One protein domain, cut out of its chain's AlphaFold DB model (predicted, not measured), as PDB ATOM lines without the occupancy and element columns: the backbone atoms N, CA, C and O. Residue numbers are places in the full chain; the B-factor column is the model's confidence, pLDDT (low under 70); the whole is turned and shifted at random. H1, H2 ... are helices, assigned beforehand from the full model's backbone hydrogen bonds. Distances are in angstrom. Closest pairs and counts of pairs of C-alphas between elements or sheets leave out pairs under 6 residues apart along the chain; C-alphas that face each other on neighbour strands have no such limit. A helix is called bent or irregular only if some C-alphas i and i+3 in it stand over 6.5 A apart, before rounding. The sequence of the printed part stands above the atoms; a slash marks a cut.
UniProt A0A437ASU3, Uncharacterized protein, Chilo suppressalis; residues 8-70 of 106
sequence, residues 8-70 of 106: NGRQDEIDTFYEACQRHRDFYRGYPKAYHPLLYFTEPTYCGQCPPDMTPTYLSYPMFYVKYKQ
ATOM      1  N   ASN A   8     350.992 395.536 276.710       86.62
ATOM      2  CA  ASN A   8     351.255 394.618 277.816       86.62
ATOM      3  C   ASN A   8     350.300 394.850 278.999       86.62
ATOM      4  O   ASN A   8     349.924 393.891 279.660       86.62
ATOM      5  N   GLY A   9     349.860 396.093 279.240       87.62
ATOM      6  CA  GLY A   9     348.940 396.390 280.341       87.62
ATOM      7  C   GLY A   9     347.564 395.777 280.099       87.62
ATOM      8  O   GLY A   9     347.002 395.118 280.970       87.62
ATOM      9  N   ARG A  10     347.059 395.904 278.870       86.44
ATOM     10  CA  ARG A  10     345.804 395.264 278.465       86.44
ATOM     11  C   ARG A  10     345.896 393.735 278.482       86.44
ATOM     12  O   ARG A  10     344.902 393.076 278.779       86.44
ATOM     13  N   GLN A  11     347.058 393.167 278.161       89.75
ATOM     14  CA  GLN A  11     347.277 391.723 278.247       89.75
ATOM     15  C   GLN A  11     347.199 391.233 279.703       89.75
ATOM     16  O   GLN A  11     346.460 390.289 279.982       89.75
ATOM     17  N   ASP A  12     347.861 391.929 280.629       91.94
ATOM     18  CA  ASP A  12     347.826 391.606 282.060       91.94
ATOM     19  C   ASP A  12     346.403 391.707 282.640       91.94
ATOM     20  O   ASP A  12     345.985 390.856 283.430       91.94
ATOM     21  N   GLU A  13     345.617 392.711 282.233       88.75
ATOM     22  CA  GLU A  13     344.207 392.842 282.633       88.75
ATOM     23  C   GLU A  13     343.369 391.632 282.200       88.75
ATOM     24  O   GLU A  13     342.582 391.098 282.991       88.75
ATOM     25  N   ILE A  14     343.549 391.189 280.952       90.94
ATOM     26  CA  ILE A  14     342.844 390.036 280.384       90.94
ATOM     27  C   ILE A  14     343.220 388.760 281.142       90.94
ATOM     28  O   ILE A  14     342.333 388.002 281.547       90.94
ATOM     29  N   ASP A  15     344.511 388.534 281.373       93.62
ATOM     30  CA  ASP A  15     344.999 387.335 282.055       93.62
ATOM     31  C   ASP A  15     344.496 387.285 283.506       93.62
ATOM     32  O   ASP A  15     343.955 386.267 283.954       93.62
ATOM     33  N   THR A  16     344.546 388.422 284.207       91.25
ATOM     34  CA  THR A  16     344.020 388.560 285.574       91.25
ATOM     35  C   THR A  16     342.511 388.283 285.632       91.25
ATOM     36  O   THR A  16     342.030 387.611 286.552       91.25
ATOM     37  N   PHE A  17     341.747 388.768 284.646       92.19
ATOM     38  CA  PHE A  17     340.307 388.522 284.547       92.19
ATOM     39  C   PHE A  17     339.992 387.038 284.383       92.19
ATOM     40  O   PHE A  17     339.177 386.484 285.132       92.19
ATOM     41  N   TYR A  18     340.663 386.367 283.446       93.50
ATOM     42  CA  TYR A  18     340.457 384.940 283.224       93.50
ATOM     43  C   TYR A  18     340.795 384.114 284.466       93.50
ATOM     44  O   TYR A  18     340.036 383.208 284.828       93.50
ATOM     45  N   GLU A  19     341.881 384.443 285.163       91.94
ATOM     46  CA  GLU A  19     342.280 383.754 286.388       91.94
ATOM     47  C   GLU A  19     341.249 383.938 287.519       91.94
ATOM     48  O   GLU A  19     340.903 382.985 288.229       91.94
ATOM     49  N   ALA A  20     340.695 385.144 287.677       91.50
ATOM     50  CA  ALA A  20     339.622 385.401 288.634       91.50
ATOM     51  C   ALA A  20     338.348 384.603 288.302       91.50
ATOM     52  O   ALA A  20     337.754 383.988 289.193       91.50
ATOM     53  N   CYS A  21     337.952 384.532 287.029       91.94
ATOM     54  CA  CYS A  21     336.803 383.734 286.601       91.94
ATOM     55  C   CYS A  21     336.979 382.235 286.887       91.94
ATOM     56  O   CYS A  21     336.025 381.585 287.328       91.94
ATOM     57  N   GLN A  22     338.176 381.676 286.681       91.75
ATOM     58  CA  GLN A  22     338.425 380.263 286.985       91.75
ATOM     59  C   GLN A  22     338.345 379.983 288.486       91.75
ATOM     60  O   GLN A  22     337.637 379.065 288.895       91.75
ATOM     61  N   ARG A  23     338.953 380.834 289.324       90.62
ATOM     62  CA  ARG A  23     338.847 380.712 290.790       90.62
ATOM     63  C   ARG A  23     337.404 380.791 291.280       90.62
ATOM     64  O   ARG A  23     337.003 380.015 292.145       90.62
ATOM     65  N   HIS A  24     336.611 381.695 290.707       91.62
ATOM     66  CA  HIS A  24     335.183 381.801 290.994       91.62
ATOM     67  C   HIS A  24     334.445 380.505 290.639       91.62
ATOM     68  O   HIS A  24     333.708 379.958 291.457       91.62
ATOM     69  N   ARG A  25     334.686 379.956 289.443       91.62
ATOM     70  CA  ARG A  25     334.085 378.689 289.009       91.62
ATOM     71  C   ARG A  25     334.460 377.525 289.924       91.62
ATOM     72  O   ARG A  25     333.587 376.736 290.286       91.62
ATOM     73  N   ASP A  26     335.730 377.411 290.288       93.00
ATOM     74  CA  ASP A  26     336.227 376.308 291.109       93.00
ATOM     75  C   ASP A  26     335.724 376.383 292.553       93.00
ATOM     76  O   ASP A  26     335.427 375.344 293.147       93.00
ATOM     77  N   PHE A  27     335.516 377.597 293.077       91.25
ATOM     78  CA  PHE A  27     334.838 377.806 294.356       91.25
ATOM     79  C   PHE A  27     333.422 377.215 294.337       91.25
ATOM     80  O   PHE A  27     333.081 376.408 295.201       91.25
ATOM     81  N   TYR A  28     332.613 377.535 293.320       90.12
ATOM     82  CA  TYR A  28     331.245 377.003 293.206       90.12
ATOM     83  C   TYR A  28     331.184 375.506 292.878       90.12
ATOM     84  O   TYR A  28     330.189 374.851 293.180       90.12
ATOM     85  N   ARG A  29     332.244 374.942 292.294       93.06
ATOM     86  CA  ARG A  29     332.393 373.489 292.112       93.06
ATOM     87  C   ARG A  29     332.755 372.751 293.404       93.06
ATOM     88  O   ARG A  29     332.708 371.525 293.411       93.06
ATOM     89  N   GLY A  30     333.108 373.466 294.474       89.38
ATOM     90  CA  GLY A  30     333.440 372.879 295.770       89.38
ATOM     91  C   GLY A  30     334.850 372.292 295.850       89.38
ATOM     92  O   GLY A  30     335.088 371.400 296.665       89.38
ATOM     93  N   TYR A  31     335.791 372.759 295.019       89.19
ATOM     94  CA  TYR A  31     337.176 372.304 295.118       89.19
ATOM     95  C   TYR A  31     337.790 372.717 296.467       89.19
ATOM     96  O   TYR A  31     337.765 373.901 296.824       89.19
ATOM     97  N   PRO A  32     338.395 371.782 297.223       80.00
ATOM     98  CA  PRO A  32     339.098 372.135 298.446       80.00
ATOM     99  C   PRO A  32     340.263 373.075 298.103       80.00
ATOM    100  O   PRO A  32     341.083 372.753 297.245       80.00
ATOM    101  N   LYS A  33     340.343 374.220 298.798       80.81
ATOM    102  CA  LYS A  33     341.297 375.337 298.589       80.81
ATOM    103  C   LYS A  33     340.986 376.312 297.443       80.81
ATOM    104  O   LYS A  33     341.772 377.233 297.229       80.81
ATOM    105  N   ALA A  34     339.859 376.184 296.745       81.06
ATOM    106  CA  ALA A  34     339.394 377.274 295.891       81.06
ATOM    107  C   ALA A  34     338.798 378.369 296.787       81.06
ATOM    108  O   ALA A  34     337.775 378.149 297.427       81.06
ATOM    109  N   TYR A  35     339.452 379.529 296.882       81.88
ATOM    110  CA  TYR A  35     338.926 380.691 297.605       81.88
ATOM    111  C   TYR A  35     338.170 381.599 296.638       81.88
ATOM    112  O   TYR A  35     338.673 381.912 295.557       81.88
ATOM    113  N   HIS A  36     336.975 382.044 297.029       82.00
ATOM    114  CA  HIS A  36     336.185 382.943 296.196       82.00
ATOM    115  C   HIS A  36     336.918 384.285 296.019       82.00
ATOM    116  O   HIS A  36     337.262 384.923 297.020       82.00
ATOM    117  N   PRO A  37     337.118 384.779 294.784       83.94
ATOM    118  CA  PRO A  37     337.758 386.069 294.529       83.94
ATOM    119  C   PRO A  37     336.764 387.227 294.744       83.94
ATOM    120  O   PRO A  37     336.443 387.967 293.821       83.94
ATOM    121  N   LEU A  38     336.238 387.368 295.970       77.62
ATOM    122  CA  LEU A  38     335.189 388.345 296.321       77.62
ATOM    123  C   LEU A  38     335.575 389.787 295.969       77.62
ATOM    124  O   LEU A  38     334.740 390.529 295.474       77.62
ATOM    125  N   LEU A  39     336.839 390.158 296.187       82.81
ATOM    126  CA  LEU A  39     337.326 391.524 295.973       82.81
ATOM    127  C   LEU A  39     337.562 391.875 294.497       82.81
ATOM    128  O   LEU A  39     337.655 393.048 294.161       82.81
ATOM    129  N   TYR A  40     337.697 390.883 293.611       86.38
ATOM    130  CA  TYR A  40     337.996 391.152 292.201       86.38
ATOM    131  C   TYR A  40     336.775 391.697 291.450       86.38
ATOM    132  O   TYR A  40     336.905 392.549 290.580       86.38
ATOM    133  N   PHE A  41     335.581 391.214 291.800       83.88
ATOM    134  CA  PHE A  41     334.328 391.631 291.163       83.88
ATOM    135  C   PHE A  41     333.671 392.837 291.838       83.88
ATOM    136  O   PHE A  41     332.678 393.353 291.331       83.88
ATOM    137  N   THR A  42     334.190 393.279 292.984       85.00
ATOM    138  CA  THR A  42     333.738 394.527 293.601       85.00
ATOM    139  C   THR A  42     334.335 395.712 292.862       85.00
ATOM    140  O   THR A  42     335.519 395.700 292.532       85.00
ATOM    141  N   GLU A  43     333.529 396.749 292.639       79.75
ATOM    142  CA  GLU A  43     334.021 397.990 292.050       79.75
ATOM    143  C   GLU A  43     335.152 398.581 292.910       79.75
ATOM    144  O   GLU A  43     335.005 398.674 294.137       79.75
ATOM    145  N   PRO A  44     336.284 398.980 292.303       79.25
ATOM    146  CA  PRO A  44     337.361 399.616 293.037       79.25
ATOM    147  C   PRO A  44     336.884 400.964 293.574       79.25
ATOM    148  O   PRO A  44     336.299 401.775 292.851       79.25
ATOM    149  N   THR A  45     337.155 401.221 294.850       79.62
ATOM    150  CA  THR A  45     336.840 402.511 295.453       79.62
ATOM    151  C   THR A  45     337.833 403.566 294.980       79.62
ATOM    152  O   THR A  45     339.042 403.333 294.950       79.62
ATOM    153  N   TYR A  46     337.335 404.747 294.609       80.50
ATOM    154  CA  TYR A  46     338.177 405.859 294.164       80.50
ATOM    155  C   TYR A  46     337.960 407.118 295.006       80.50
ATOM    156  O   TYR A  46     336.947 407.295 295.688       80.50
ATOM    157  N   CYS A  47     338.949 408.013 294.981       72.94
ATOM    158  CA  CYS A  47     338.888 409.257 295.736       72.94
ATOM    159  C   CYS A  47     337.739 410.148 295.228       72.94
ATOM    160  O   CYS A  47     337.633 410.449 294.043       72.94
ATOM    161  N   GLY A  48     336.866 410.572 296.143       75.50
ATOM    162  CA  GLY A  48     335.681 411.367 295.808       75.50
ATOM    163  C   GLY A  48     334.417 410.554 295.511       75.50
ATOM    164  O   GLY A  48     333.363 411.160 295.329       75.50
ATOM    165  N   GLN A  49     334.474 409.217 295.517       79.44
ATOM    166  CA  GLN A  49     333.270 408.386 295.474       79.44
ATOM    167  C   GLN A  49     332.453 408.551 296.767       79.44
ATOM    168  O   GLN A  49     333.008 408.579 297.869       79.44
ATOM    169  N   CYS A  50     331.124 408.643 296.647       76.25
ATOM    170  CA  CYS A  50     330.244 408.606 297.813       76.25
ATOM    171  C   CYS A  50     330.328 407.228 298.487       76.25
ATOM    172  O   CYS A  50     330.297 406.212 297.791       76.25
ATOM    173  N   PRO A  51     330.415 407.167 299.826       76.38
ATOM    174  CA  PRO A  51     330.470 405.892 300.519       76.38
ATOM    175  C   PRO A  51     329.174 405.092 300.301       76.38
ATOM    176  O   PRO A  51     328.093 405.687 300.306       76.38
ATOM    177  N   PRO A  52     329.254 403.755 300.152       74.44
ATOM    178  CA  PRO A  52     328.077 402.906 299.960       74.44
ATOM    179  C   PRO A  52     327.168 402.883 301.195       74.44
ATOM    180  O   PRO A  52     325.953 402.769 301.068       74.44
ATOM    181  N   ASP A  53     327.753 403.039 302.387       78.56
ATOM    182  CA  ASP A  53     327.028 403.273 303.631       78.56
ATOM    183  C   ASP A  53     327.678 404.431 304.398       78.56
ATOM    184  O   ASP A  53     328.897 404.508 304.606       78.56
ATOM    185  N   MET A  54     326.823 405.349 304.826       70.88
ATOM    186  CA  MET A  54     327.180 406.521 305.606       70.88
ATOM    187  C   MET A  54     327.671 406.131 307.000       70.88
ATOM    188  O   MET A  54     328.607 406.729 307.523       70.88
ATOM    189  N   THR A  55     327.069 405.107 307.600       77.56
ATOM    190  CA  THR A  55     327.286 404.740 309.002       77.56
ATOM    191  C   THR A  55     328.737 404.347 309.312       77.56
ATOM    192  O   THR A  55     329.352 405.002 310.157       77.56
ATOM    193  N   PRO A  56     329.348 403.352 308.634       76.75
ATOM    194  CA  PRO A  56     330.732 402.965 308.906       76.75
ATOM    195  C   PRO A  56     331.718 404.078 308.540       76.75
ATOM    196  O   PRO A  56     332.694 404.294 309.254       76.75
ATOM    197  N   THR A  57     331.436 404.825 307.471       73.19
ATOM    198  CA  THR A  57     332.294 405.917 306.995       73.19
ATOM    199  C   THR A  57     332.326 407.080 307.983       73.19
ATOM    200  O   THR A  57     333.374 407.660 308.240       73.19
ATOM    201  N   TYR A  58     331.195 407.426 308.596       71.56
ATOM    202  CA  TYR A  58     331.177 408.472 309.616       71.56
ATOM    203  C   TYR A  58     331.789 408.019 310.942       71.56
ATOM    204  O   TYR A  58     332.413 408.832 311.624       71.56
ATOM    205  N   LEU A  59     331.655 406.736 311.292       77.31
ATOM    206  CA  LEU A  59     332.265 406.170 312.497       77.31
ATOM    207  C   LEU A  59     333.793 406.063 312.391       77.31
ATOM    208  O   LEU A  59     334.473 406.233 313.401       77.31
ATOM    209  N   SER A  60     334.347 405.830 311.197       80.00
ATOM    210  CA  SER A  60     335.801 405.807 310.983       80.00
ATOM    211  C   SER A  60     336.439 407.201 310.987       80.00
ATOM    212  O   SER A  60     337.628 407.336 311.276       80.00
ATOM    213  N   TYR A  61     335.648 408.248 310.734       75.12
ATOM    214  CA  TYR A  61     336.104 409.637 310.654       75.12
ATOM    215  C   TYR A  61     335.322 410.563 311.611       75.12
ATOM    216  O   TYR A  61     334.689 411.532 311.169       75.12
ATOM    217  N   PRO A  62     335.398 410.343 312.941       70.50
ATOM    218  CA  PRO A  62     334.562 411.044 313.925       70.50
ATOM    219  C   PRO A  62     334.770 412.567 313.932       70.50
ATOM    220  O   PRO A  62     333.840 413.323 314.212       70.50
ATOM    221  N   MET A  63     335.957 413.039 313.539       71.25
ATOM    222  CA  MET A  63     336.271 414.470 313.407       71.25
ATOM    223  C   MET A  63     335.386 415.199 312.383       71.25
ATOM    224  O   MET A  63     335.180 416.408 312.490       71.25
ATOM    225  N   PHE A  64     334.856 414.483 311.387       64.94
ATOM    226  CA  PHE A  64     334.016 415.057 310.337       64.94
ATOM    227  C   PHE A  64     332.517 414.908 310.629       64.94
ATOM    228  O   PHE A  64     331.726 415.690 310.104       64.94
ATOM    229  N   TYR A  65     332.122 413.987 311.515       64.44
ATOM    230  CA  TYR A  65     330.724 413.764 311.906       64.44
ATOM    231  C   TYR A  65     330.068 415.021 312.501       64.44
ATOM    232  O   TYR A  65     328.928 415.356 312.180       64.44
ATOM    233  N   VAL A  66     330.812 415.768 313.323       61.41
ATOM    234  CA  VAL A  66     330.304 416.974 313.998       61.41
ATOM    235  C   VAL A  66     330.027 418.111 313.007       61.41
ATOM    236  O   VAL A  66     329.051 418.837 313.181       61.41
ATOM    237  N   LYS A  67     330.817 418.236 311.928       62.59
ATOM    238  CA  LYS A  67     330.659 419.322 310.941       62.59
ATOM    239  C   LYS A  67     329.339 419.244 310.170       62.59
ATOM    240  O   LYS A  67     328.762 420.284 309.881       62.59
ATOM    241  N   TYR A  68     328.834 418.043 309.878       60.00
ATOM    242  CA  TYR A  68     327.557 417.866 309.169       60.00
ATOM    243  C   TYR A  68     326.335 418.232 310.015       60.00
ATOM    244  O   TYR A  68     325.316 418.653 309.474       60.00
ATOM    245  N   LYS A  69     326.419 418.067 311.340       64.19
ATOM    246  CA  LYS A  69     325.335 418.415 312.273       64.19
ATOM    247  C   LYS A  69     325.481 419.804 312.879       64.19
ATOM    248  O   LYS A  69     324.635 420.206 313.675       64.19
ATOM    249  N   GLN A  70     326.540 420.530 312.535       68.12
ATOM    250  CA  GLN A  70     326.724 421.879 313.029       68.12
ATOM    251  C   GLN A  70     325.711 422.786 312.317       68.12
ATOM    252  O   GLN A  70     325.757 422.890 311.089       68.12
TER     253      GLN A  70
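AT A GLANCE: This is residues 8 to 70 of the 106 residues of an uncharacterized protein of Chilo suppressalis (UniProt A0A437ASU3). One long helix, H1, stands at one end of an open, drawn-out shape, and a winding link without named elements, residues 29 to 53, leads away from it to a small corner of two short helices, H2 and H3, at the other end. H1 has no helix packed on it, and the link makes much of the length. The printed part has 63 residues with three named helices, H1, H2 and H3 in chain order, and no named strand; its class is all helix. It is extended, with a radius of gyration of the C-alphas of 18.3 A, and flat, spanning 52 by 33 by 13 A.

IN THESE COORDINATES: Find C-alpha 8 at (351.255, 394.618, 277.816); from there H1, residues 8 to 28, runs 30.8 A to C-alpha 28 at (331.245, 377.003, 293.206). Go on to Met 54, where H2, residues 54 to 60, begins. H3, residues 62 to 69, ends at C-alpha 69, at (325.335, 418.415, 312.273). H3 is neither bent nor irregular, but only just: C-alphas 63 and 66 are 6.5 A apart.

HOW THE PARTS SIT: H1 is apart from H2 and from H3. Look at Tyr 58 and Tyr 65, the closest C-alphas of H2 and H3, 5.8 A apart. These helices only just touch, with 3 pairs of C-alphas within 8 A, and only at the corner by their link. They run opposite ways at a steep tilt of 41 degrees. In H1 and H2 every O i to N i+4 pair is within hydrogen-bond range; in H3 0 of 4 are, beside 3 of 5 O i to N i+3 pairs.

THE WHOLE: The C-alphas farthest apart are those of Tyr 31 and Gln 70, at 53.7 A. The printed part has no cut. The link from H1 to H2 is long, 25 residues, and that from H2 to H3 is tight. Residues 42 to 56, of which 54 to 56 belong to H2, stand free. Mean pLDDT of the printed part is 81.4; residues 64 to 70 are under 70.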